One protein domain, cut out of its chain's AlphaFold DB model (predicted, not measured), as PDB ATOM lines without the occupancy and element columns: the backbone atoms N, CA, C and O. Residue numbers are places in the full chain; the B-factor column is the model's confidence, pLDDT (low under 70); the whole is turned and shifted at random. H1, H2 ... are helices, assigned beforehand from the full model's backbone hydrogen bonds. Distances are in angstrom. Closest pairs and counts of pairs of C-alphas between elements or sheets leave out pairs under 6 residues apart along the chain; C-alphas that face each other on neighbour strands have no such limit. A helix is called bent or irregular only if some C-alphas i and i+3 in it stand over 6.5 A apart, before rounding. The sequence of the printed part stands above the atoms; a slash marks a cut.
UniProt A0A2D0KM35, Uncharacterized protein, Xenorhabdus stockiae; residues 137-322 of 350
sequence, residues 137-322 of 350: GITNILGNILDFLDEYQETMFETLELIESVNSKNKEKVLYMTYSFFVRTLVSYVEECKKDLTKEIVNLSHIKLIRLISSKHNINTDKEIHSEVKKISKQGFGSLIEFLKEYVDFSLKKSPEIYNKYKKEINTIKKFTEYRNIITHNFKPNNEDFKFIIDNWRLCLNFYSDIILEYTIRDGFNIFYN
ATOM      1  N   GLY A 137     -29.421  34.536 -37.152       58.53
ATOM      2  CA  GLY A 137     -29.930  34.146 -35.838       58.53
ATOM      3  C   GLY A 137     -31.444  33.942 -35.815       58.53
ATOM      4  O   GLY A 137     -31.921  32.910 -35.350       58.53
ATOM      5  N   ILE A 138     -32.206  34.901 -36.342       65.06
ATOM      6  CA  ILE A 138     -33.669  34.915 -36.189       65.06
ATOM      7  C   ILE A 138     -34.357  34.055 -37.236       65.06
ATOM      8  O   ILE A 138     -35.296  33.338 -36.911       65.06
ATOM      9  N   THR A 139     -33.853  34.048 -38.468       65.94
ATOM     10  CA  THR A 139     -34.285  33.097 -39.496       65.94
ATOM     11  C   THR A 139     -34.048  31.655 -39.054       65.94
ATOM     12  O   THR A 139     -34.944  30.833 -39.226       65.94
ATOM     13  N   ASN A 140     -32.917  31.350 -38.405       67.88
ATOM     14  CA  ASN A 140     -32.677  30.014 -37.853       67.88
ATOM     15  C   ASN A 140     -33.574  29.702 -36.646       67.88
ATOM     16  O   ASN A 140     -34.063  28.584 -36.538       67.88
ATOM     17  N   ILE A 141     -33.829  30.662 -35.745       71.75
ATOM     18  CA  ILE A 141     -34.755  30.458 -34.615       71.75
ATOM     19  C   ILE A 141     -36.177  30.191 -35.124       71.75
ATOM     20  O   ILE A 141     -36.794  29.213 -34.708       71.75
ATOM     21  N   LEU A 142     -36.683  31.013 -36.047       76.12
ATOM     22  CA  LEU A 142     -38.013  30.836 -36.630       76.12
ATOM     23  C   LEU A 142     -38.105  29.537 -37.438       76.12
ATOM     24  O   LEU A 142     -39.111  28.846 -37.329       76.12
ATOM     25  N   GLY A 143     -37.057  29.178 -38.187       77.31
ATOM     26  CA  GLY A 143     -36.961  27.901 -38.896       77.31
ATOM     27  C   GLY A 143     -37.037  26.703 -37.948       77.31
ATOM     28  O   GLY A 143     -37.911  25.860 -38.102       77.31
ATOM     29  N   ASN A 144     -36.220  26.690 -36.892       82.69
ATOM     30  CA  ASN A 144     -36.237  25.618 -35.893       82.69
ATOM     31  C   ASN A 144     -37.593  25.505 -35.173       82.69
ATOM     32  O   ASN A 144     -38.025  24.405 -34.837       82.69
ATOM     33  N   ILE A 145     -38.265  26.633 -34.909       84.62
ATOM     34  CA  ILE A 145     -39.606  26.629 -34.309       84.62
ATOM     35  C   ILE A 145     -40.639  26.092 -35.302       84.62
ATOM     36  O   ILE A 145     -41.511  25.329 -34.895       84.62
ATOM     37  N   LEU A 146     -40.556  26.466 -36.582       86.00
ATOM     38  CA  LEU A 146     -41.426  25.925 -37.627       86.00
ATOM     39  C   LEU A 146     -41.277  24.403 -37.727       86.00
ATOM     40  O   LEU A 146     -42.290  23.713 -37.665       86.00
ATOM     41  N   ASP A 147     -40.044  23.901 -37.795       86.88
ATOM     42  CA  ASP A 147     -39.756  22.465 -37.889       86.88
ATOM     43  C   ASP A 147     -40.293  21.710 -36.664       86.88
ATOM     44  O   ASP A 147     -41.027  20.732 -36.795       86.88
ATOM     45  N   PHE A 148     -40.021  22.219 -35.456       88.81
ATOM     46  CA  PHE A 148     -40.551  21.640 -34.219       88.81
ATOM     47  C   PHE A 148     -42.087  21.616 -34.191       88.81
ATOM     48  O   PHE A 148     -42.690  20.646 -33.729       88.81
ATOM     49  N   LEU A 149     -42.741  22.688 -34.643       90.62
ATOM     50  CA  LEU A 149     -44.199  22.775 -34.626       90.62
ATOM     51  C   LEU A 149     -44.865  21.924 -35.710       90.62
ATOM     52  O   LEU A 149     -45.975  21.447 -35.472       90.62
ATOM     53  N   ASP A 150     -44.204  21.706 -36.847       89.50
ATOM     54  CA  ASP A 150     -44.654  20.756 -37.867       89.50
ATOM     55  C   ASP A 150     -44.644  19.324 -37.280       89.50
ATOM     56  O   ASP A 150     -45.684  18.662 -37.278       89.50
ATOM     57  N   GLU A 151     -43.545  18.888 -36.643       91.88
ATOM     58  CA  GLU A 151     -43.475  17.583 -35.946       91.88
ATOM     59  C   GLU A 151     -44.515  17.465 -34.813       91.88
ATOM     60  O   GLU A 151     -45.162  16.427 -34.608       91.88
ATOM     61  N   TYR A 152     -44.711  18.553 -34.062       90.00
ATOM     62  CA  TYR A 152     -45.706  18.624 -32.997       90.00
ATOM     63  C   TYR A 152     -47.135  18.484 -33.534       90.00
ATOM     64  O   TYR A 152     -47.970  17.820 -32.913       90.00
ATOM     65  N   GLN A 153     -47.431  19.101 -34.680       90.38
ATOM     66  CA  GLN A 153     -48.733  19.017 -35.332       90.38
ATOM     67  C   GLN A 153     -49.011  17.605 -35.862       90.38
ATOM     68  O   GLN A 153     -50.129  17.114 -35.691       90.38
ATOM     69  N   GLU A 154     -48.018  16.937 -36.448       92.69
ATOM     70  CA  GLU A 154     -48.136  15.533 -36.866       92.69
ATOM     71  C   GLU A 154     -48.461  14.634 -35.666       92.69
ATOM     72  O   GLU A 154     -49.482  13.940 -35.661       92.69
ATOM     73  N   THR A 155     -47.680  14.756 -34.589       92.31
ATOM     74  CA  THR A 155     -47.905  14.012 -33.337       92.31
ATOM     75  C   THR A 155     -49.293  14.285 -32.752       92.31
ATOM     76  O   THR A 155     -49.954  13.386 -32.218       92.31
ATOM     77  N   MET A 156     -49.764  15.532 -32.839       93.19
ATOM     78  CA  MET A 156     -51.111  15.906 -32.421       93.19
ATOM     79  C   MET A 156     -52.169  15.147 -33.220       93.19
ATOM     80  O   MET A 156     -53.080  14.589 -32.607       93.19
ATOM     81  N   PHE A 157     -52.078  15.125 -34.551       93.62
ATOM     82  CA  PHE A 157     -53.067  14.440 -35.383       93.62
ATOM     83  C   PHE A 157     -53.110  12.940 -35.089       93.62
ATOM     84  O   PHE A 157     -54.192  12.418 -34.819       93.62
ATOM     85  N   GLU A 158     -51.953  12.283 -35.000       95.38
ATOM     86  CA  GLU A 158     -51.871  10.866 -34.624       95.38
ATOM     87  C   GLU A 158     -52.505  10.603 -33.250       95.38
ATOM     88  O   GLU A 158     -53.284   9.665 -33.066       95.38
ATOM     89  N   THR A 159     -52.224  11.465 -32.269       93.75
ATOM     90  CA  THR A 159     -52.788  11.343 -30.917       93.75
ATOM     91  C   THR A 159     -54.310  11.481 -30.927       93.75
ATOM     92  O   THR A 159     -55.009  10.734 -30.237       93.75
ATOM     93  N   LEU A 160     -54.842  12.436 -31.692       93.25
ATOM     94  CA  LEU A 160     -56.281  12.663 -31.800       93.25
ATOM     95  C   LEU A 160     -56.981  11.471 -32.465       93.25
ATOM     96  O   LEU A 160     -57.981  10.998 -31.926       93.25
ATOM     97  N   GLU A 161     -56.423  10.929 -33.548       94.56
ATOM     98  CA  GLU A 161     -56.942   9.727 -34.217       94.56
ATOM     99  C   GLU A 161     -56.957   8.508 -33.285       94.56
ATOM    100  O   GLU A 161     -57.952   7.777 -33.207       94.56
ATOM    101  N   LEU A 162     -55.886   8.314 -32.506       94.94
ATOM    102  CA  LEU A 162     -55.824   7.251 -31.506       94.94
ATOM    103  C   LEU A 162     -56.949   7.388 -30.481       94.94
ATOM    104  O   LEU A 162     -57.631   6.404 -30.198       94.94
ATOM    105  N   ILE A 163     -57.195   8.591 -29.955       94.00
ATOM    106  CA  ILE A 163     -58.292   8.826 -29.006       94.00
ATOM    107  C   ILE A 163     -59.651   8.581 -29.676       94.00
ATOM    108  O   ILE A 163     -60.527   7.964 -29.062       94.00
ATOM    109  N   GLU A 164     -59.841   9.027 -30.921       92.44
ATOM    110  CA  GLU A 164     -61.086   8.833 -31.675       92.44
ATOM    111  C   GLU A 164     -61.423   7.353 -31.893       92.44
ATOM    112  O   GLU A 164     -62.600   6.978 -31.816       92.44
ATOM    113  N   SER A 165     -60.405   6.513 -32.095       93.62
ATOM    114  CA  SER A 165     -60.553   5.065 -32.295       93.62
ATOM    115  C   SER A 165     -61.012   4.303 -31.040       93.62
ATOM    116  O   SER A 165     -61.524   3.182 -31.135       93.62
ATOM    117  N   VAL A 166     -60.873   4.897 -29.848       93.81
ATOM    118  CA  VAL A 166     -61.202   4.240 -28.578       93.81
ATOM    119  C   VAL A 166     -62.701   4.318 -28.290       93.81
ATOM    120  O   VAL A 166     -63.289   5.388 -28.126       93.81
ATOM    121  N   ASN A 167     -63.328   3.159 -28.085       92.12
ATOM    122  CA  ASN A 167     -64.715   3.084 -27.629       92.12
ATOM    123  C   ASN A 167     -64.821   3.298 -26.104       92.12
ATOM    124  O   ASN A 167     -64.881   2.349 -25.323       92.12
ATOM    125  N   SER A 168     -64.825   4.562 -25.671       93.62
ATOM    126  CA  SER A 168     -64.919   4.961 -24.259       93.62
ATOM    127  C   SER A 168     -66.006   6.008 -24.027       93.62
ATOM    128  O   SER A 168     -66.158   6.956 -24.795       93.62
ATOM    129  N   LYS A 169     -66.707   5.917 -22.888       93.19
ATOM    130  CA  LYS A 169     -67.683   6.936 -22.447       93.19
ATOM    131  C   LYS A 169     -67.054   8.313 -22.196       93.19
ATOM    132  O   LYS A 169     -67.769   9.308 -22.156       93.19
ATOM    133  N   ASN A 170     -65.733   8.375 -22.007       93.25
ATOM    134  CA  ASN A 170     -65.000   9.620 -21.770       93.25
ATOM    135  C   ASN A 170     -64.360  10.207 -23.037       93.25
ATOM    136  O   ASN A 170     -63.749  11.268 -22.934       93.25
ATOM    137  N   LYS A 171     -64.506   9.558 -24.203       93.81
ATOM    138  CA  LYS A 171     -63.828   9.923 -25.458       93.81
ATOM    139  C   LYS A 171     -63.900  11.421 -25.769       93.81
ATOM    140  O   LYS A 171     -62.868  12.072 -25.854       93.81
ATOM    141  N   GLU A 172     -65.107  11.985 -25.814       91.31
ATOM    142  CA  GLU A 172     -65.326  13.405 -26.142       91.31
ATOM    143  C   GLU A 172     -64.633  14.368 -25.166       91.31
ATOM    144  O   GLU A 172     -64.091  15.394 -25.566       91.31
ATOM    145  N   LYS A 173     -64.598  14.030 -23.869       91.25
ATOM    146  CA  LYS A 173     -63.916  14.857 -22.860       91.25
ATOM    147  C   LYS A 173     -62.402  14.812 -23.042       91.25
ATOM    148  O   LYS A 173     -61.745  15.837 -22.892       91.25
ATOM    149  N   VAL A 174     -61.864  13.632 -23.356       92.88
ATOM    150  CA  VAL A 174     -60.429  13.442 -23.593       92.88
ATOM    151  C   VAL A 174     -60.005  14.161 -24.872       92.88
ATOM    152  O   VAL A 174     -59.031  14.906 -24.821       92.88
ATOM    153  N   LEU A 175     -60.765  14.036 -25.967       91.62
ATOM    154  CA  LEU A 175     -60.526  14.790 -27.206       91.62
ATOM    155  C   LEU A 175     -60.498  16.289 -26.936       91.62
ATOM    156  O   LEU A 175     -59.536  16.963 -27.288       91.62
ATOM    157  N   TYR A 176     -61.507  16.800 -26.236       90.50
ATOM    158  CA  TYR A 176     -61.600  18.219 -25.918       90.50
ATOM    159  C   TYR A 176     -60.396  18.739 -25.119       90.50
ATOM    160  O   TYR A 176     -59.807  19.765 -25.462       90.50
ATOM    161  N   MET A 177     -60.012  18.033 -24.050       89.94
ATOM    162  CA  MET A 177     -58.851  18.406 -23.233       89.94
ATOM    163  C   MET A 177     -57.552  18.361 -24.041       89.94
ATOM    164  O   MET A 177     -56.701  19.235 -23.883       89.94
ATOM    165  N   THR A 178     -57.433  17.371 -24.922       91.69
ATOM    166  CA  THR A 178     -56.264  17.159 -25.775       91.69
ATOM    167  C   THR A 178     -56.141  18.267 -26.825       91.69
ATOM    168  O   THR A 178     -55.101  18.915 -26.893       91.69
ATOM    169  N   TYR A 179     -57.224  18.594 -27.543       90.62
ATOM    170  CA  TYR A 179     -57.288  19.756 -28.439       90.62
ATOM    171  C   TYR A 179     -56.901  21.049 -27.718       90.62
ATOM    172  O   TYR A 179     -56.053  21.800 -28.193       90.62
ATOM    173  N   SER A 180     -57.491  21.296 -26.545       89.00
ATOM    174  CA  SER A 180     -57.207  22.493 -25.750       89.00
ATOM    175  C   SER A 180     -55.721  22.603 -25.392       89.00
ATOM    176  O   SER A 180     -55.134  23.677 -25.524       89.00
ATOM    177  N   PHE A 181     -55.096  21.498 -24.975       90.06
ATOM    178  CA  PHE A 181     -53.670  21.453 -24.655       90.06
ATOM    179  C   PHE A 181     -52.790  21.717 -25.884       90.06
ATOM    180  O   PHE A 181     -51.910  22.586 -25.839       90.06
ATOM    181  N   PHE A 182     -53.055  21.023 -26.992       91.88
ATOM    182  CA  PHE A 182     -52.284  21.177 -28.222       91.88
ATOM    183  C   PHE A 182     -52.359  22.604 -28.765       91.88
ATOM    184  O   PHE A 182     -51.331  23.242 -28.992       91.88
ATOM    185  N   VAL A 183     -53.569  23.151 -28.866       91.62
ATOM    186  CA  VAL A 183     -53.811  24.504 -29.373       91.62
ATOM    187  C   VAL A 183     -53.169  25.573 -28.490       91.62
ATOM    188  O   VAL A 183     -52.565  26.512 -29.003       91.62
ATOM    189  N   ARG A 184     -53.247  25.442 -27.159       89.62
ATOM    190  CA  ARG A 184     -52.585  26.381 -26.232       89.62
ATOM    191  C   ARG A 184     -51.068  26.375 -26.386       89.62
ATOM    192  O   ARG A 184     -50.437  27.422 -26.237       89.62
ATOM    193  N   THR A 185     -50.501  25.215 -26.695       90.06
ATOM    194  CA  THR A 185     -49.070  25.073 -26.963       90.06
ATOM    195  C   THR A 185     -48.696  25.769 -28.269       90.06
ATOM    196  O   THR A 185     -47.832  26.641 -28.237       90.06
ATOM    197  N   LEU A 186     -49.411  25.500 -29.373       91.38
ATOM    198  CA  LEU A 186     -49.218  26.200 -30.655       91.38
ATOM    199  C   LEU A 186     -49.281  27.723 -30.482       91.38
ATOM    200  O   LEU A 186     -48.375  28.443 -30.892       91.38
ATOM    201  N   VAL A 187     -50.322  28.211 -29.802       90.25
ATOM    202  CA  VAL A 187     -50.487  29.634 -29.480       90.25
ATOM    203  C   VAL A 187     -49.271  30.194 -28.750       90.25
ATOM    204  O   VAL A 187     -48.817  31.285 -29.078       90.25
ATOM    205  N   SER A 188     -48.754  29.473 -27.759       88.81
ATOM    206  CA  SER A 188     -47.650  29.953 -26.932       88.81
ATOM    207  C   SER A 188     -46.363  30.104 -27.744       88.81
ATOM    208  O   SER A 188     -45.683  31.114 -27.593       88.81
ATOM    209  N   TYR A 189     -46.071  29.179 -28.662       89.12
ATOM    210  CA  TYR A 189     -44.930  29.317 -29.573       89.12
ATOM    211  C   TYR A 189     -45.111  30.455 -30.585       89.12
ATOM    212  O   TYR A 189     -44.172  31.217 -30.819       89.12
ATOM    213  N   VAL A 190     -46.319  30.631 -31.135       89.00
ATOM    214  CA  VAL A 190     -46.619  31.770 -32.022       89.00
ATOM    215  C   VAL A 190     -46.429  33.103 -31.292       89.00
ATOM    216  O   VAL A 190     -45.823  34.028 -31.829       89.00
ATOM    217  N   GLU A 191     -46.899  33.210 -30.049       85.19
ATOM    218  CA  GLU A 191     -46.723  34.409 -29.221       85.19
ATOM    219  C   GLU A 191     -45.271  34.630 -28.783       85.19
ATOM    220  O   GLU A 191     -44.874  35.775 -28.570       85.19
ATOM    221  N   GLU A 192     -44.462  33.577 -28.671       83.75
ATOM    222  CA  GLU A 192     -43.031  33.729 -28.407       83.75
ATOM    223  C   GLU A 192     -42.321  34.349 -29.616       83.75
ATOM    224  O   GLU A 192     -41.656  35.372 -29.469       83.75
ATOM    225  N   CYS A 193     -42.587  33.847 -30.827       84.75
ATOM    226  CA  CYS A 193     -42.033  34.401 -32.073       84.75
ATOM    227  C   CYS A 193     -42.461  35.856 -32.316       84.75
ATOM    228  O   CYS A 193     -41.741  36.656 -32.916       84.75
ATOM    229  N   LYS A 194     -43.644  36.232 -31.819       85.25
ATOM    230  CA  LYS A 194     -44.121  37.617 -31.836       85.25
ATOM    231  C   LYS A 194     -43.162  38.554 -31.082       85.25
ATOM    232  O   LYS A 194     -43.024  39.717 -31.469       85.25
ATOM    233  N   LYS A 195     -42.495  38.092 -30.017       83.19
ATOM    234  CA  LYS A 195     -41.511  38.903 -29.278       83.19
ATOM    235  C   LYS A 195     -40.270  39.173 -30.114       83.19
ATOM    236  O   LYS A 195     -39.809  40.309 -30.112       83.19
ATOM    237  N   ASP A 196     -39.791  38.187 -30.861       82.38
ATOM    238  CA  ASP A 196     -38.627  38.357 -31.735       82.38
ATOM    239  C   ASP A 196     -38.931  39.366 -32.847       82.38
ATOM    240  O   ASP A 196     -38.209  40.347 -32.995       82.38
ATOM    241  N   LEU A 197     -40.097  39.255 -33.500       87.00
ATOM    242  CA  LEU A 197     -40.584  40.294 -34.421       87.00
ATOM    243  C   LEU A 197     -40.604  41.684 -33.768       87.00
ATOM    244  O   LEU A 197     -40.252  42.680 -34.395       87.00
ATOM    245  N   THR A 198     -41.039  41.769 -32.509       87.62
ATOM    246  CA  THR A 198     -41.088  43.046 -31.783       87.62
ATOM    247  C   THR A 198     -39.701  43.656 -31.647       87.62
ATOM    248  O   THR A 198     -39.537  44.848 -31.898       87.62
ATOM    249  N   LYS A 199     -38.722  42.850 -31.225       85.25
ATOM    250  CA  LYS A 199     -37.342  43.288 -31.001       85.25
ATOM    251  C   LYS A 199     -36.732  43.820 -32.292       85.25
ATOM    252  O   LYS A 199     -36.147  44.904 -32.265       85.25
ATOM    253  N   GLU A 200     -36.984  43.138 -33.406       85.12
ATOM    254  CA  GLU A 200     -36.457  43.541 -34.710       85.12
ATOM    255  C   GLU A 200     -37.090  44.803 -35.266       85.12
ATOM    256  O   GLU A 200     -36.394  45.717 -35.696       85.12
ATOM    257  N   ILE A 201     -38.411  44.920 -35.190       89.38
ATOM    258  CA  ILE A 201     -39.084  46.136 -35.650       89.38
ATOM    259  C   ILE A 201     -38.733  47.337 -34.757       89.38
ATOM    260  O   ILE A 201     -38.609  48.455 -35.254       89.38
ATOM    261  N   VAL A 202     -38.511  47.128 -33.455       89.69
ATOM    262  CA  VAL A 202     -38.009  48.181 -32.556       89.69
ATOM    263  C   VAL A 202     -36.584  48.606 -32.921       89.69
ATOM    264  O   VAL A 202     -36.250  49.777 -32.759       89.69
ATOM    265  N   ASN A 203     -35.757  47.719 -33.474       87.69
ATOM    266  CA  ASN A 203     -34.436  48.094 -33.986       87.69
ATOM    267  C   ASN A 203     -34.512  49.033 -35.211       87.69
ATOM    268  O   ASN A 203     -33.518  49.651 -35.578       87.69
ATOM    269  N   LEU A 204     -35.701  49.188 -35.807       90.69
ATOM    270  CA  LEU A 204     -35.998  50.099 -36.915       90.69
ATOM    271  C   LEU A 204     -36.807  51.331 -36.466       90.69
ATOM    272  O   LEU A 204     -37.533  51.933 -37.254       90.69
ATOM    273  N   SER A 205     -36.678  51.762 -35.207       91.31
ATOM    274  CA  SER A 205     -37.482  52.857 -34.628       91.31
ATOM    275  C   SER A 205     -37.203  54.254 -35.200       91.31
ATOM    276  O   SER A 205     -37.778  55.233 -34.727       91.31
ATOM    277  N   HIS A 206     -36.337  54.387 -36.204       93.38
ATOM    278  CA  HIS A 206     -35.850  55.665 -36.725       93.38
ATOM    279  C   HIS A 206     -36.972  56.640 -37.128       93.38
ATOM    280  O   HIS A 206     -37.003  57.772 -36.650       93.38
ATOM    281  N   ILE A 207     -37.950  56.200 -37.932       93.56
ATOM    282  CA  ILE A 207     -39.083  57.051 -38.352       93.56
ATOM    283  C   ILE A 207     -39.911  57.490 -37.140       93.56
ATOM    284  O   ILE A 207     -40.274  58.662 -37.008       93.56
ATOM    285  N   LYS A 208     -40.190  56.559 -36.219       92.88
ATOM    286  CA  LYS A 208     -40.909  56.864 -34.977       92.88
ATOM    287  C   LYS A 208     -40.175  57.949 -34.188       92.88
ATOM    288  O   LYS A 208     -40.809  58.901 -33.742       92.88
ATOM    289  N   LEU A 209     -38.856  57.835 -34.055       91.62
ATOM    290  CA  LEU A 209     -38.020  58.790 -33.330       91.62
ATOM    291  C   LEU A 209     -38.025  60.173 -33.986       91.62
ATOM    292  O   LEU A 209     -38.253  61.156 -33.284       91.62
ATOM    293  N   ILE A 210     -37.882  60.261 -35.313       93.06
ATOM    294  CA  ILE A 210     -37.987  61.540 -36.038       93.06
ATOM    295  C   ILE A 210     -39.337  62.211 -35.783       93.06
ATOM    296  O   ILE A 210     -39.406  63.414 -35.528       93.06
ATOM    297  N   ARG A 211     -40.431  61.449 -35.796       91.81
ATOM    298  CA  ARG A 211     -41.779  61.986 -35.555       91.81
ATOM    299  C   ARG A 211     -41.994  62.428 -34.111       91.81
ATOM    300  O   ARG A 211     -42.659  63.435 -33.871       91.81
ATOM    301  N   LEU A 212     -41.413  61.718 -33.144       89.56
ATOM    302  CA  LEU A 212     -41.413  62.144 -31.742       89.56
ATOM    303  C   LEU A 212     -40.637  63.452 -31.566       89.56
ATOM    304  O   LEU A 212     -41.143  64.396 -30.949       89.56
ATOM    305  N   ILE A 213     -39.453  63.530 -32.174       87.56
ATOM    306  CA  ILE A 213     -38.586  64.709 -32.166       87.56
ATOM    307  C   ILE A 213     -39.255  65.893 -32.866       87.56
ATOM    308  O   ILE A 213     -39.178  66.992 -32.349       87.56
ATOM    309  N   SER A 214     -39.957  65.711 -33.980       88.12
ATOM    310  CA  SER A 214     -40.598  66.813 -34.724       88.12
ATOM    311  C   SER A 214     -41.978  67.222 -34.186       88.12
ATOM    312  O   SER A 214     -42.551  68.227 -34.610       88.12
ATOM    313  N   SER A 215     -42.545  66.476 -33.233       84.62
ATOM    314  CA  SER A 215     -43.883  66.762 -32.696       84.62
ATOM    315  C   SER A 215     -43.955  68.121 -31.982       84.62
ATOM    316  O   SER A 215     -43.102  68.452 -31.180       84.62
ATOM    317  N   LYS A 216     -45.004  68.928 -32.185       68.19
ATOM    318  CA  LYS A 216     -45.109  70.281 -31.579       68.19
ATOM    319  C   LYS A 216     -45.268  70.309 -30.050       68.19
ATOM    320  O   LYS A 216     -45.338  71.380 -29.453       68.19
ATOM    321  N   HIS A 217     -45.393  69.152 -29.411       69.62
ATOM    322  CA  HIS A 217     -45.517  69.056 -27.964       69.62
ATOM    323  C   HIS A 217     -44.120  69.018 -27.337       69.62
ATOM    324  O   HIS A 217     -43.214  68.387 -27.875       69.62
ATOM    325  N   ASN A 218     -43.945  69.681 -26.188       63.25
ATOM    326  CA  ASN A 218     -42.697  69.630 -25.424       63.25
ATOM    327  C   ASN A 218     -42.556  68.248 -24.759       63.25
ATOM    328  O   ASN A 218     -42.858  68.060 -23.578       63.25
ATOM    329  N   ILE A 219     -42.215  67.255 -25.576       66.75
ATOM    330  CA  ILE A 219     -42.102  65.856 -25.198       66.75
ATOM    331  C   ILE A 219     -40.660  65.591 -24.794       66.75
ATOM    332  O   ILE A 219     -39.724  65.817 -25.558       66.75
ATOM    333  N   ASN A 220     -40.486  65.064 -23.585       79.06
ATOM    334  CA  ASN A 220     -39.215  64.489 -23.180       79.06
ATOM    335  C   ASN A 220     -39.076  63.117 -23.862       79.06
ATOM    336  O   ASN A 220     -39.661  62.137 -23.392       79.06
ATOM    337  N   THR A 221     -38.344  63.082 -24.979       75.06
ATOM    338  CA  THR A 221     -38.162  61.897 -25.831       75.06
ATOM    339  C   THR A 221     -37.699  60.681 -25.029       75.06
ATOM    340  O   THR A 221     -38.270  59.606 -25.179       75.06
ATOM    341  N   ASP A 222     -36.766  60.850 -24.086       77.56
ATOM    342  CA  ASP A 222     -36.274  59.748 -23.249       77.56
ATOM    343  C   ASP A 222     -37.375  59.141 -22.396       77.56
ATOM    344  O   ASP A 222     -37.506  57.918 -22.315       77.56
ATOM    345  N   LYS A 223     -38.194  59.980 -21.755       83.31
ATOM    346  CA  LYS A 223     -39.326  59.501 -20.956       83.31
ATOM    347  C   LYS A 223     -40.321  58.732 -21.817       83.31
ATOM    348  O   LYS A 223     -40.875  57.746 -21.330       83.31
ATOM    349  N   GLU A 224     -40.542  59.150 -23.060       82.88
ATOM    350  CA  GLU A 224     -41.414  58.420 -23.979       82.88
ATOM    351  C   GLU A 224     -40.815  57.099 -24.447       82.88
ATOM    352  O   GLU A 224     -41.513  56.090 -24.362       82.88
ATOM    353  N   ILE A 225     -39.533  57.062 -24.822       83.12
ATOM    354  CA  ILE A 225     -38.826  55.817 -25.161       83.12
ATOM    355  C   ILE A 225     -38.939  54.825 -23.998       83.12
ATOM    356  O   ILE A 225     -39.395  53.697 -24.174       83.12
ATOM    357  N   HIS A 226     -38.628  55.258 -22.773       84.81
ATOM    358  CA  HIS A 226     -38.731  54.403 -21.587       84.81
ATOM    359  C   HIS A 226     -40.173  53.954 -21.304       84.81
ATOM    360  O   HIS A 226     -40.399  52.831 -20.843       84.81
ATOM    361  N   SER A 227     -41.161  54.821 -21.552       85.75
ATOM    362  CA  SER A 227     -42.580  54.490 -21.402       85.75
ATOM    363  C   SER A 227     -43.024  53.440 -22.422       85.75
ATOM    364  O   SER A 227     -43.670  52.461 -22.043       85.75
ATOM    365  N   GLU A 228     -42.628  53.592 -23.686       83.94
ATOM    366  CA  GLU A 228     -42.926  52.642 -24.760       83.94
ATOM    367  C   GLU A 228     -42.223  51.300 -24.541       83.94
ATOM    368  O   GLU A 228     -42.896  50.272 -24.531       83.94
ATOM    369  N   VAL A 229     -40.926  51.278 -24.209       85.38
ATOM    370  CA  VAL A 229     -40.210  50.038 -23.838       85.38
ATOM    371  C   VAL A 229     -40.924  49.322 -22.692       85.38
ATOM    372  O   VAL A 229     -41.152  48.108 -22.727       85.38
ATOM    373  N   LYS A 230     -41.341  50.063 -21.661       85.00
ATOM    374  CA  LYS A 230     -42.071  49.497 -20.520       85.00
ATOM    375  C   LYS A 230     -43.454  48.970 -20.910       85.00
ATOM    376  O   LYS A 230     -43.897  47.984 -20.323       85.00
ATOM    377  N   LYS A 231     -44.145  49.621 -21.843       84.56
ATOM    378  CA  LYS A 231     -45.450  49.194 -22.359       84.56
ATOM    379  C   LYS A 231     -45.304  47.921 -23.186       84.56
ATOM    380  O   LYS A 231     -45.921  46.918 -22.838       84.56
ATOM    381  N   ILE A 232     -44.415  47.923 -24.177       83.88
ATOM    382  CA  ILE A 232     -44.141  46.786 -25.062       83.88
ATOM    383  C   ILE A 232     -43.689  45.565 -24.259       83.88
ATOM    384  O   ILE A 232     -44.267  44.492 -24.387       83.88
ATOM    385  N   SER A 233     -42.730  45.732 -23.350       79.69
ATOM    386  CA  SER A 233     -42.226  44.618 -22.531       79.69
ATOM    387  C   SER A 233     -43.253  44.015 -21.568       79.69
ATOM    388  O   SER A 233     -43.108  42.862 -21.171       79.69
ATOM    389  N   LYS A 234     -44.267  44.777 -21.134       76.69
ATOM    390  CA  LYS A 234     -45.266  44.303 -20.157       76.69
ATOM    391  C   LYS A 234     -46.565  43.825 -20.784       76.69
ATOM    392  O   LYS A 234     -47.203  42.940 -20.228       76.69
ATOM    393  N   GLN A 235     -46.999  44.479 -21.854       68.69
ATOM    394  CA  GLN A 235     -48.315  44.284 -22.466       68.69
ATOM    395  C   GLN A 235     -48.214  43.717 -23.889       68.69
ATOM    396  O   GLN A 235     -49.239  43.357 -24.464       68.69
ATOM    397  N   GLY A 236     -47.002  43.617 -24.447       70.25
ATOM    398  CA  GLY A 236     -46.776  43.377 -25.869       70.25
ATOM    399  C   GLY A 236     -47.075  44.619 -26.712       70.25
ATOM    400  O   GLY A 236     -47.568  45.636 -26.215       70.25
ATOM    401  N   PHE A 237     -46.809  44.540 -28.015       65.06
ATOM    402  CA  PHE A 237     -47.407  45.483 -28.951       65.06
ATOM    403  C   PHE A 237     -48.886  45.113 -29.127       65.06
ATOM    404  O   PHE A 237     -49.215  43.948 -29.366       65.06
ATOM    405  N   GLY A 238     -49.781  46.086 -28.938       72.75
ATOM    406  CA  GLY A 238     -51.228  45.873 -28.997       72.75
ATOM    407  C   GLY A 238     -51.677  45.392 -30.380       72.75
ATOM    408  O   GLY A 238     -51.705  44.197 -30.665       72.75
ATOM    409  N   SER A 239     -52.035  46.324 -31.261       85.44
ATOM    410  CA  SER A 239     -52.334  46.001 -32.659       85.44
ATOM    411  C   SER A 239     -51.036  45.855 -33.447       85.44
ATOM    412  O   SER A 239     -50.274  46.814 -33.542       85.44
ATOM    413  N   LEU A 240     -50.818  44.688 -34.060       87.00
ATOM    414  CA  LEU A 240     -49.700  44.449 -34.979       87.00
ATOM    415  C   LEU A 240     -49.627  45.502 -36.085       87.00
ATOM    416  O   LEU A 240     -48.554  45.994 -36.398       87.00
ATOM    417  N   ILE A 241     -50.773  45.863 -36.662       88.69
ATOM    418  CA  ILE A 241     -50.811  46.830 -37.761       88.69
ATOM    419  C   ILE A 241     -50.389  48.210 -37.274       88.69
ATOM    420  O   ILE A 241     -49.610  48.862 -37.953       88.69
ATOM    421  N   GLU A 242     -50.895  48.662 -36.123       90.25
ATOM    422  CA  GLU A 242     -50.496  49.977 -35.603       90.25
ATOM    423  C   GLU A 242     -49.020  49.975 -35.210       90.25
ATOM    424  O   GLU A 242     -48.323  50.938 -35.498       90.25
ATOM    425  N   PHE A 243     -48.517  48.871 -34.659       91.81
ATOM    426  CA  PHE A 243     -47.096  48.705 -34.378       91.81
ATOM    427  C   PHE A 243     -46.243  48.801 -35.654       91.81
ATOM    428  O   PHE A 243     -45.374  49.657 -35.745       91.81
ATOM    429  N   LEU A 244     -46.532  48.017 -36.695       93.38
ATOM    430  CA  LEU A 244     -45.775  48.096 -37.950       93.38
ATOM    431  C   LEU A 244     -45.921  49.467 -38.635       93.38
ATOM    432  O   LEU A 244     -44.976  49.984 -39.222       93.38
ATOM    433  N   LYS A 245     -47.092  50.096 -38.541       92.62
ATOM    434  CA  LYS A 245     -47.330  51.439 -39.078       92.62
ATOM    435  C   LYS A 245     -46.525  52.510 -38.345       92.62
ATOM    436  O   LYS A 245     -46.009  53.413 -38.989       92.62
ATOM    437  N   GLU A 246     -46.432  52.436 -37.020       91.56
ATOM    438  CA  GLU A 246     -45.690  53.410 -36.217       91.56
ATOM    439  C   GLU A 246     -44.178  53.335 -36.446       91.56
ATOM    440  O   GLU A 246     -43.527  54.377 -36.469       91.56
ATOM    441  N   TYR A 247     -43.631  52.125 -36.587       92.44
ATOM    442  CA  TYR A 247     -42.184  51.905 -36.622       92.44
ATOM    443  C   TYR A 247     -41.630  51.873 -38.047       92.44
ATOM    444  O   TYR A 247     -40.583  52.459 -38.294       92.44
ATOM    445  N   VAL A 248     -42.344  51.251 -38.994       92.69
ATOM    446  CA  VAL A 248     -41.845  51.002 -40.360       92.69
ATOM    447  C   VAL A 248     -42.801  51.468 -41.467       92.69
ATOM    448  O   VAL A 248     -42.690  51.063 -42.623       92.69
ATOM    449  N   ASP A 249     -43.766  52.330 -41.129       91.69
ATOM    450  CA  ASP A 249     -44.713  52.940 -42.074       91.69
ATOM    451  C   ASP A 249     -45.542  51.931 -42.898       91.69
ATOM    452  O   ASP A 249     -46.043  52.233 -43.988       91.69
ATOM    453  N   PHE A 250     -45.759  50.731 -42.352       92.81
ATOM    454  CA  PHE A 250     -46.577  49.676 -42.953       92.81
ATOM    455  C   PHE A 250     -48.055  50.096 -43.072       92.81
ATOM    456  O   PHE A 250     -48.842  50.004 -42.126       92.81
ATOM    457  N   SER A 251     -48.458  50.607 -44.238       90.75
ATOM    458  CA  SER A 251     -49.807  51.123 -44.470       90.75
ATOM    459  C   SER A 251     -50.121  51.274 -45.954       90.75
ATOM    460  O   SER A 251     -49.243  51.541 -46.768       90.75
ATOM    461  N   LEU A 252     -51.412  51.243 -46.299       89.25
ATOM    462  CA  LEU A 252     -51.887  51.532 -47.658       89.25
ATOM    463  C   LEU A 252     -51.433  52.892 -48.206       89.25
ATOM    464  O   LEU A 252     -51.382  53.065 -49.416       89.25
ATOM    465  N   LYS A 253     -51.158  53.873 -47.338       89.31
ATOM    466  CA  LYS A 253     -50.797  55.230 -47.762       89.31
ATOM    467  C   LYS A 253     -49.302  55.375 -48.047       89.31
ATOM    468  O   LYS A 253     -48.942  56.097 -48.967       89.31
ATOM    469  N   LYS A 254     -48.454  54.752 -47.226       86.31
ATOM    470  CA  LYS A 254     -46.993  54.931 -47.260       86.31
ATOM    471  C   LYS A 254     -46.269  53.783 -47.969       86.31
ATOM    472  O   LYS A 254     -45.262  54.013 -48.617       86.31
ATOM    473  N   SER A 255     -46.808  52.569 -47.887       89.31
ATOM    474  CA  SER A 255     -46.219  51.337 -48.428       89.31
ATOM    475  C   SER A 255     -47.298  50.441 -49.069       89.31
ATOM    476  O   SER A 255     -47.493  49.293 -48.657       89.31
ATOM    477  N   PRO A 256     -48.047  50.943 -50.076       91.38
ATOM    478  CA  PRO A 256     -49.204  50.241 -50.642       91.38
ATOM    479  C   PRO A 256     -48.866  48.861 -51.209       91.38
ATOM    480  O   PRO A 256     -49.644  47.928 -51.029       91.38
ATOM    481  N   GLU A 257     -47.722  48.718 -51.878       91.44
ATOM    482  CA  GLU A 257     -47.293  47.458 -52.497       91.44
ATOM    483  C   GLU A 257     -47.091  46.364 -51.441       91.44
ATOM    484  O   GLU A 257     -47.674  45.283 -51.537       91.44
ATOM    485  N   ILE A 258     -46.372  46.694 -50.369       92.19
ATOM    486  CA  ILE A 258     -46.087  45.788 -49.252       92.19
ATOM    487  C   ILE A 258     -47.357  45.482 -48.460       92.19
ATOM    488  O   ILE A 258     -47.641  44.328 -48.144       92.19
ATOM    489  N   TYR A 259     -48.169  46.500 -48.170       92.81
ATOM    490  CA  TYR A 259     -49.427  46.291 -47.464       92.81
ATOM    491  C   TYR A 259     -50.356  45.350 -48.242       92.81
ATOM    492  O   TYR A 259     -50.969  44.453 -47.663       92.81
ATOM    493  N   ASN A 260     -50.475  45.549 -49.558       93.31
ATOM    494  CA  ASN A 260     -51.327  44.718 -50.403       93.31
ATOM    495  C   ASN A 260     -50.793  43.288 -50.522       93.31
ATOM    496  O   ASN A 260     -51.605  42.361 -50.510       93.31
ATOM    497  N   LYS A 261     -49.465  43.112 -50.566       93.56
ATOM    498  CA  LYS A 261     -48.799  41.803 -50.546       93.56
ATOM    499  C   LYS A 261     -49.224  40.966 -49.338       93.56
ATOM    500  O   LYS A 261     -49.604  39.819 -49.529       93.56
ATOM    501  N   TYR A 262     -49.251  41.554 -48.138       93.50
ATOM    502  CA  TYR A 262     -49.534  40.826 -46.891       93.50
ATOM    503  C   TYR A 262     -50.967  40.991 -46.346       93.50
ATOM    504  O   TYR A 262     -51.267  40.677 -45.190       93.50
ATOM    505  N   LYS A 263     -51.895  41.528 -47.147       91.06
ATOM    506  CA  LYS A 263     -53.248  41.877 -46.683       91.06
ATOM    507  C   LYS A 263     -54.039  40.676 -46.155       91.06
ATOM    508  O   LYS A 263     -54.864  40.835 -45.250       91.06
ATOM    509  N   LYS A 264     -53.852  39.490 -46.740       91.06
ATOM    510  CA  LYS A 264     -54.596  38.282 -46.351       91.06
ATOM    511  C   LYS A 264     -54.103  37.759 -45.006       91.06
ATOM    512  O   LYS A 264     -54.911  37.509 -44.117       91.06
ATOM    513  N   GLU A 265     -52.793  37.701 -44.846       92.56
ATOM    514  CA  GLU A 265     -52.061  37.252 -43.669       92.56
ATOM    515  C   GLU A 265     -52.407  38.117 -42.454       92.56
ATOM    516  O   GLU A 265     -52.711  37.597 -41.383       92.56
ATOM    517  N   ILE A 266     -52.500  39.438 -42.640       90.44
ATOM    518  CA  ILE A 266     -52.975  40.367 -41.606       90.44
ATOM    519  C   ILE A 266     -54.362  39.973 -41.079       90.44
ATOM    520  O   ILE A 266     -54.609  40.003 -39.870       90.44
ATOM    521  N   ASN A 267     -55.297  39.642 -41.975       90.44
ATOM    522  CA  ASN A 267     -56.649  39.255 -41.574       90.44
ATOM    523  C   ASN A 267     -56.642  37.910 -40.842       90.44
ATOM    524  O   ASN A 267     -57.379  37.749 -39.867       90.44
ATOM    525  N   THR A 268     -55.789  36.978 -41.269       93.06
ATOM    526  CA  THR A 268     -55.568  35.706 -40.573       93.06
ATOM    527  C   THR A 268     -55.035  35.934 -39.163       93.06
ATOM    528  O   THR A 268     -55.595  35.387 -38.221       93.06
ATOM    529  N   ILE A 269     -54.041  36.805 -38.973       91.94
ATOM    530  CA  ILE A 269     -53.455  37.098 -37.652       91.94
ATOM    531  C   ILE A 269     -54.457  37.770 -36.711       91.94
ATOM    532  O   ILE A 269     -54.491  37.464 -35.516       91.94
ATOM    533  N   LYS A 270     -55.300  38.669 -37.231       90.88
ATOM    534  CA  LYS A 270     -56.385  39.273 -36.442       90.88
ATOM    535  C   LYS A 270     -57.324  38.205 -35.894       90.88
ATOM    536  O   LYS A 270     -57.515  38.136 -34.683       90.88
ATOM    537  N   LYS A 271     -57.826  37.329 -36.769       92.62
ATOM    538  CA  LYS A 271     -58.679  36.205 -36.366       92.62
ATOM    539  C   LYS A 271     -57.952  35.256 -35.417       92.62
ATOM    540  O   LYS A 271     -58.513  34.865 -34.403       92.62
ATOM    541  N   PHE A 272     -56.686  34.944 -35.690       92.94
ATOM    542  CA  PHE A 272     -55.860  34.110 -34.819       92.94
ATOM    543  C   PHE A 272     -55.806  34.679 -33.399       92.94
ATOM    544  O   PHE A 272     -56.023  33.949 -32.438       92.94
ATOM    545  N   THR A 273     -55.609  35.994 -33.261       89.44
ATOM    546  CA  THR A 273     -55.601  36.688 -31.963       89.44
ATOM    547  C   THR A 273     -56.961  36.604 -31.257       89.44
ATOM    548  O   THR A 273     -57.015  36.390 -30.045       89.44
ATOM    549  N   GLU A 274     -58.064  36.744 -31.997       90.19
ATOM    550  CA  GLU A 274     -59.428  36.607 -31.468       90.19
ATOM    551  C   GLU A 274     -59.676  35.195 -30.919       90.19
ATOM    552  O   GLU A 274     -60.015  35.045 -29.743       90.19
ATOM    553  N   TYR A 275     -59.416  34.159 -31.722       91.19
ATOM    554  CA  TYR A 275     -59.572  32.760 -31.309       91.19
ATOM    555  C   TYR A 275     -58.641  32.393 -30.154       91.19
ATOM    556  O   TYR A 275     -59.067  31.771 -29.181       91.19
ATOM    557  N   ARG A 276     -57.391  32.857 -30.193       89.31
ATOM    558  CA  ARG A 276     -56.428  32.712 -29.099       89.31
ATOM    559  C   ARG A 276     -56.967  33.282 -27.789       89.31
ATOM    560  O   ARG A 276     -56.851  32.634 -26.746       89.31
ATOM    561  N   ASN A 277     -57.578  34.467 -27.819       88.25
ATOM    562  CA  ASN A 277     -58.165  35.080 -26.626       88.25
ATOM    563  C   ASN A 277     -59.364  34.281 -26.106       88.25
ATOM    564  O   ASN A 277     -59.482  34.101 -24.893       88.25
ATOM    565  N   ILE A 278     -60.201  33.742 -26.997       89.25
ATOM    566  CA  ILE A 278     -61.296  32.836 -26.625       89.25
ATOM    567  C   ILE A 278     -60.732  31.582 -25.943       89.25
ATOM    568  O   ILE A 278     -61.138  31.260 -24.834       89.25
ATOM    569  N   ILE A 279     -59.744  30.908 -26.531       87.06
ATOM    570  CA  ILE A 279     -59.173  29.660 -25.990       87.06
ATOM    571  C   ILE A 279     -58.453  29.864 -24.645       87.06
ATOM    572  O   ILE A 279     -58.444  28.973 -23.783       87.06
ATOM    573  N   THR A 280     -57.837  31.032 -24.466       82.62
ATOM    574  CA  THR A 280     -57.065  31.364 -23.261       82.62
ATOM    575  C   THR A 280     -57.965  31.819 -22.114       82.62
ATOM    576  O   THR A 280     -57.723  31.444 -20.967       82.62
ATOM    577  N   HIS A 281     -59.005  32.611 -22.400       81.00
ATOM    578  CA  HIS A 281     -59.824  33.262 -21.371       81.00
ATOM    579  C   HIS A 281     -61.226  32.666 -21.196       81.00
ATOM    580  O   HIS A 281     -61.839  32.878 -20.150       81.00
ATOM    581  N   ASN A 282     -61.745  31.921 -22.172       75.50
ATOM    582  CA  ASN A 282     -63.021  31.225 -22.050       75.50
ATOM    583  C   ASN A 282     -62.803  29.809 -21.493       75.50
ATOM    584  O   ASN A 282     -61.902  29.084 -21.909       75.50
ATOM    585  N   PHE A 283     -63.658  29.386 -20.561       62.53
ATOM    586  CA  PHE A 283     -63.581  28.053 -19.953       62.53
ATOM    587  C   PHE A 283     -64.146  26.943 -20.858       62.53
ATOM    588  O   PHE A 283     -63.983  25.767 -20.532       62.53
ATOM    589  N   LYS A 284     -64.813  27.301 -21.970       75.12
ATOM    590  CA  LYS A 284     -65.343  26.363 -22.975       75.12
ATOM    591  C   LYS A 284     -65.255  26.902 -24.421       75.12
ATOM    592  O   LYS A 284     -66.293  27.237 -24.988       75.12
ATOM    593  N   PRO A 285     -64.057  27.033 -25.021       79.56
ATOM    594  CA  PRO A 285     -63.912  27.234 -26.469       79.56
ATOM    595  C   PRO A 285     -64.592  26.120 -27.283       79.56
ATOM    596  O   PRO A 285     -64.698  24.985 -26.807       79.56
ATOM    597  N   ASN A 286     -65.046  26.449 -28.492       86.25
ATOM    598  CA  ASN A 286     -65.694  25.535 -29.434       86.25
ATOM    599  C   ASN A 286     -64.660  24.846 -30.345       86.25
ATOM    600  O   ASN A 286     -63.550  25.339 -30.532       86.25
ATOM    601  N   ASN A 287     -65.043  23.736 -30.987       85.12
ATOM    602  CA  ASN A 287     -64.148  23.003 -31.897       85.12
ATOM    603  C   ASN A 287     -63.681  23.841 -33.100       85.12
ATOM    604  O   ASN A 287     -62.559  23.664 -33.567       85.12
ATOM    605  N   GLU A 288     -64.512  24.764 -33.588       88.75
ATOM    606  CA  GLU A 288     -64.136  25.681 -34.673       88.75
ATOM    607  C   GLU A 288     -62.985  26.614 -34.265       88.75
ATOM    608  O   GLU A 288     -62.114  26.892 -35.089       88.75
ATOM    609  N   ASP A 289     -62.931  27.025 -32.990       90.81
ATOM    610  CA  ASP A 289     -61.855  27.869 -32.460       90.81
ATOM    611  C   ASP A 289     -60.519  27.115 -32.495       90.81
ATOM    612  O   ASP A 289     -59.494  27.654 -32.911       90.81
ATOM    613  N   PHE A 290     -60.535  25.840 -32.090       91.19
ATOM    614  CA  PHE A 290     -59.357  24.972 -32.125       91.19
ATOM    615  C   PHE A 290     -58.879  24.721 -33.552       91.19
ATOM    616  O   PHE A 290     -57.694  24.890 -33.842       91.19
ATOM    617  N   LYS A 291     -59.807  24.360 -34.444       91.19
ATOM    618  CA  LYS A 291     -59.503  24.066 -35.843       91.19
ATOM    619  C   LYS A 291     -58.872  25.267 -36.540       91.19
ATOM    620  O   LYS A 291     -57.870  25.111 -37.227       91.19
ATOM    621  N   PHE A 292     -59.394  26.472 -36.305       94.50
ATOM    622  CA  PHE A 292     -58.813  27.672 -36.896       94.50
ATOM    623  C   PHE A 292     -57.338  27.850 -36.509       94.50
ATOM    624  O   PHE A 292     -56.519  28.129 -37.382       94.50
ATOM    625  N   ILE A 293     -56.982  27.682 -35.230       94.38
ATOM    626  CA  ILE A 293     -55.587  27.819 -34.784       94.38
ATOM    627  C   ILE A 293     -54.691  26.759 -35.435       94.38
ATOM    628  O   ILE A 293     -53.632  27.106 -35.958       94.38
ATOM    629  N   ILE A 294     -55.124  25.496 -35.435       92.50
ATOM    630  CA  ILE A 294     -54.379  24.371 -36.024       92.50
ATOM    631  C   ILE A 294     -54.135  24.590 -37.521       92.50
ATOM    632  O   ILE A 294     -53.033  24.357 -38.007       92.50
ATOM    633  N   ASP A 295     -55.132  25.098 -38.240       92.69
ATOM    634  CA  ASP A 295     -55.040  25.291 -39.686       92.69
ATOM    635  C   ASP A 295     -54.211  26.538 -40.070       92.69
ATOM    636  O   ASP A 295     -53.804  26.670 -41.223       92.69
ATOM    637  N   ASN A 296     -53.973  27.482 -39.143       94.56
ATOM    638  CA  ASN A 296     -53.434  28.811 -39.481       94.56
ATOM    639  C   ASN A 296     -52.180  29.252 -38.705       94.56
ATOM    640  O   ASN A 296     -51.614  30.286 -39.063       94.56
ATOM    641  N   TRP A 297     -51.707  28.521 -37.688       92.56
ATOM    642  CA  TRP A 297     -50.515  28.923 -36.915       92.56
ATOM    643  C   TRP A 297     -49.286  29.151 -37.811       92.56
ATOM    644  O   TRP A 297     -48.576  30.146 -37.649       92.56
ATOM    645  N   ARG A 298     -49.096  28.291 -38.819       92.06
ATOM    646  CA  ARG A 298     -47.977  28.370 -39.764       92.06
ATOM    647  C   ARG A 298     -48.019  29.644 -40.600       92.06
ATOM    648  O   ARG A 298     -46.992  30.278 -40.807       92.06
ATOM    649  N   LEU A 299     -49.211  30.072 -41.026       91.69
ATOM    650  CA  LEU A 299     -49.383  31.338 -41.750       91.69
ATOM    651  C   LEU A 299     -48.997  32.542 -40.883       91.69
ATOM    652  O   LEU A 299     -48.436  33.505 -41.399       91.69
ATOM    653  N   CYS A 300     -49.264  32.493 -39.575       91.62
ATOM    654  CA  CYS A 300     -48.853  33.552 -38.655       91.62
ATOM    655  C   CYS A 300     -47.328  33.627 -38.508       91.62
ATOM    656  O   CYS A 300     -46.773  34.721 -38.592       91.62
ATOM    657  N   LEU A 301     -46.650  32.487 -38.336       89.69
ATOM    658  CA  LEU A 301     -45.187  32.453 -38.224       89.69
ATOM    659  C   LEU A 301     -44.486  32.838 -39.525       89.69
ATOM    660  O   LEU A 301     -43.564  33.654 -39.495       89.69
ATOM    661  N   ASN A 302     -44.968  32.328 -40.660       88.94
ATOM    662  CA  ASN A 302     -44.460  32.716 -41.972       88.94
ATOM    663  C   ASN A 302     -44.571  34.226 -42.170       88.94
ATOM    664  O   ASN A 302     -43.606  34.854 -42.586       88.94
ATOM    665  N   PHE A 303     -45.703  34.831 -41.793       91.44
ATOM    666  CA  PHE A 303     -45.852  36.279 -41.858       91.44
ATOM    667  C   PHE A 303     -44.849  37.018 -40.956       91.44
ATOM    668  O   PHE A 303     -44.300  38.029 -41.384       91.44
ATOM    669  N   TYR A 304     -44.591  36.557 -39.724       89.62
ATOM    670  CA  TYR A 304     -43.589  37.199 -38.859       89.62
ATOM    671  C   TYR A 304     -42.202  37.155 -39.498       89.62
ATOM    672  O   TYR A 304     -41.542  38.191 -39.577       89.62
ATOM    673  N   SER A 305     -41.807  35.994 -40.024       86.38
ATOM    674  CA  SER A 305     -40.557  35.843 -40.770       86.38
ATOM    675  C   SER A 305     -40.517  36.756 -41.994       86.38
ATOM    676  O   SER A 305     -39.536  37.459 -42.220       86.38
ATOM    677  N   ASP A 306     -41.588  36.779 -42.785       89.19
ATOM    678  CA  ASP A 306     -41.654  37.562 -44.011       89.19
ATOM    679  C   ASP A 306     -41.578  39.063 -43.752       89.19
ATOM    680  O   ASP A 306     -40.875  39.750 -44.484       89.19
ATOM    681  N   ILE A 307     -42.242  39.574 -42.710       90.69
ATOM    682  CA  ILE A 307     -42.167  40.992 -42.336       90.69
ATOM    683  C   ILE A 307     -40.771  41.376 -41.854       90.69
ATOM    684  O   ILE A 307     -40.294  42.450 -42.218       90.69
ATOM    685  N   ILE A 308     -40.107  40.512 -41.079       87.12
ATOM    686  CA  ILE A 308     -38.716  40.747 -40.674       87.12
ATOM    687  C   ILE A 308     -37.846  40.862 -41.926       87.12
ATOM    688  O   ILE A 308     -37.161  41.865 -42.097       87.12
ATOM    689  N   LEU A 309     -37.926  39.901 -42.851       85.94
ATOM    690  CA  LEU A 309     -37.148  39.930 -44.095       85.94
ATOM    691  C   LEU A 309     -37.509  41.132 -44.981       85.94
ATOM    692  O   LEU A 309     -36.635  41.730 -45.607       85.94
ATOM    693  N   GLU A 310     -38.790  41.506 -45.023       90.44
ATOM    694  CA  GLU A 310     -39.285  42.626 -45.823       90.44
ATOM    695  C   GLU A 310     -38.594  43.941 -45.455       90.44
ATOM    696  O   GLU A 310     -38.177  44.689 -46.336       90.44
ATOM    697  N   TYR A 311     -38.440  44.191 -44.157       88.75
ATOM    698  CA  TYR A 311     -37.907  45.444 -43.626       88.75
ATOM    699  C   TYR A 311     -36.426  45.396 -43.252       88.75
ATOM    700  O   TYR A 311     -35.909  46.381 -42.734       88.75
ATOM    701  N   THR A 312     -35.730  44.300 -43.547       78.44
ATOM    702  CA  THR A 312     -34.290  44.162 -43.263       78.44
ATOM    703  C   THR A 312     -33.456  43.988 -44.525       78.44
ATOM    704  O   THR A 312     -32.396  44.600 -44.625       78.44
ATOM    705  N   ILE A 313     -33.940  43.230 -45.518       75.75
ATOM    706  CA  ILE A 313     -33.178  42.955 -46.752       75.75
ATOM    707  C   ILE A 313     -33.946  43.056 -48.063       75.75
ATOM    708  O   ILE A 313     -33.325  43.041 -49.124       75.75
ATOM    709  N   ARG A 314     -35.278  43.130 -48.032       83.44
ATOM    710  CA  ARG A 314     -36.082  43.262 -49.254       83.44
ATOM    711  C   ARG A 314     -36.493  44.719 -49.488       83.44
ATOM    712  O   ARG A 314     -35.993  45.653 -48.859       83.44
ATOM    713  N   ASP A 315     -37.414  44.909 -50.424       84.31
ATOM    714  CA  ASP A 315     -37.844  46.219 -50.912       84.31
ATOM    715  C   ASP A 315     -38.477  47.094 -49.822       84.31
ATOM    716  O   ASP A 315     -38.345  48.320 -49.866       84.31
ATOM    717  N   GLY A 316     -39.090  46.492 -48.796       87.56
ATOM    718  CA  GLY A 316     -39.601  47.230 -47.642       87.56
ATOM    719  C   GLY A 316     -38.570  48.041 -46.891       87.56
ATOM    720  O   GLY A 316     -38.872  49.176 -46.516       87.56
ATOM    721  N   PHE A 317     -37.345  47.539 -46.763       90.44
ATOM    722  CA  PHE A 317     -36.260  48.317 -46.182       90.44
ATOM    723  C   PHE A 317     -35.953  49.568 -47.013       90.44
ATOM    724  O   PHE A 317     -35.786  50.650 -46.457       90.44
ATOM    725  N   ASN A 318     -35.940  49.464 -48.344       90.62
ATOM    726  CA  ASN A 318     -35.672  50.612 -49.214       90.62
ATOM    727  C   ASN A 318     -36.771  51.681 -49.109       90.62
ATOM    728  O   ASN A 318     -36.463  52.872 -49.051       90.62
ATOM    729  N   ILE A 319     -38.044  51.276 -49.057       91.38
ATOM    730  CA  ILE A 319     -39.170  52.207 -48.877       91.38
ATOM    731  C   ILE A 319     -39.091  52.888 -47.506       91.38
ATOM    732  O   ILE A 319     -39.217  54.112 -47.410       91.38
ATOM    733  N   PHE A 320     -38.844  52.101 -46.456       92.94
ATOM    734  CA  PHE A 320     -38.631  52.595 -45.100       92.94
ATOM    735  C   PHE A 320     -37.481  53.608 -45.049       92.94
ATOM    736  O   PHE A 320     -37.674  54.730 -44.589       92.94
ATOM    737  N   TYR A 321     -36.312  53.244 -45.574       93.88
ATOM    738  CA  TYR A 321     -35.112  54.067 -45.503       93.88
ATOM    739  C   TYR A 321     -35.250  55.372 -46.294       93.88
ATOM    740  O   TYR A 321     -34.867  56.431 -45.807       93.88
ATOM    741  N   ASN A 322     -35.848  55.332 -47.487       93.56
ATOM    742  CA  ASN A 322     -36.118  56.557 -48.240       93.56
ATOM    743  C   ASN A 322     -37.076  57.482 -47.479       93.56
ATOM    744  O   ASN A 322     -36.814  58.674 -47.375       93.56
TER     745      ASN A 322
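What this domain is: This is residues 137 to 322 of the 350 residues of an uncharacterized protein of Xenorhabdus stockiae (UniProt A0A2D0KM35). A long helical hairpin, H1 and H2, runs along a rod-shaped domain, and H8b, the second arm of the bent helix H8, lies beside it to make a three-helix bundle. H7 crosses H2 and H8b steeply, while the short helices H3, H5, H6 and H9 and a loosely held H4 gather toward the end away from the hairpin's turn. Residues 165 to 170 and 214 to 219 stick out at opposite ends. The printed part has 186 residues with nine named helices, H1 to H9 in chain order, and no named strand: the class is all helix. It is only just loose, close to compact, with a radius of gyration of the C-alphas of 19.6 A and spans of 69 by 32 by 29 A.

How they stand to each other: The longest helix, H2, residues 171 to 202, forms a hairpin with H1, residues 137 to 165; they touch at a shallow tilt of 8 degrees, opposite ways, closest at the C-alphas of Leu 160 and Leu 175, 6.6 A. H8, residues 287 to 312, was assigned as one helix by its hydrogen bonds but is bent, with C-alphas 295 and 298 7.7 A apart; its arms are H8a, residues 287 to 295, and H8b, residues 298 to 312, at a steep tilt of 43 degrees. H1, H2 and H8b make a bundle, helices side by side. With residues 190 to 201 alone, H2 touches H8b at a shallow tilt of 3 degrees, the same way, the C-alphas of Leu 197 and Tyr 304 being closest at 6.2 A. H2 touches H8a at a steep tilt of 46 degrees; the closest C-alphas, of Val 183 and Phe 290, are 6.2 A apart. H7, residues 263 to 281, touches H2 at a steep tilt of 54 degrees, closest at the C-alphas of Val 187 and Arg 276, 6.7 A. H5, residues 240 to 248, and H3, residues 206 to 214, touch only at their ends, with the C-alphas of Lys 208 and Tyr 247 closest at 5.4 A. H4, residues 221 to 235, touches no helix but is near H2. H9, residues 315 to 322, and H8b touch only at the corner, closest at the C-alphas of Tyr 311 and Phe 317, 4.2 A. H6, residues 256 to 261, and H7 meet only through their link. Every O i to N i+4 pair is within hydrogen-bond range in H1, H3, H4, H5, H6, H8a, H8b and H9, against 26 of 28 in H2 and 14 of 15 in H7.

Where its parts are: H1 begins at C-alpha 137, (-29.930, 34.146, -35.838), and is 42.4 A long from first to last C-alpha. H2 is 46.7 A long and ends at C-alpha 202, (-38.009, 48.181, -32.556). H7 measures 27.5 A, H8b 21.2 A and H4 20.6 A. H9 ends at C-alpha 322, (-36.118, 56.557, -48.240).

The domain as a whole: The C-alphas of Asn 167 and Asn 218, the two farthest apart, are 70.1 A from each other. The printed part has no cut, and no link is long. The mean pLDDT of the printed part is 87.3; residues 137 to 140, 216 to 219, 235, 237 and 283 are under 70.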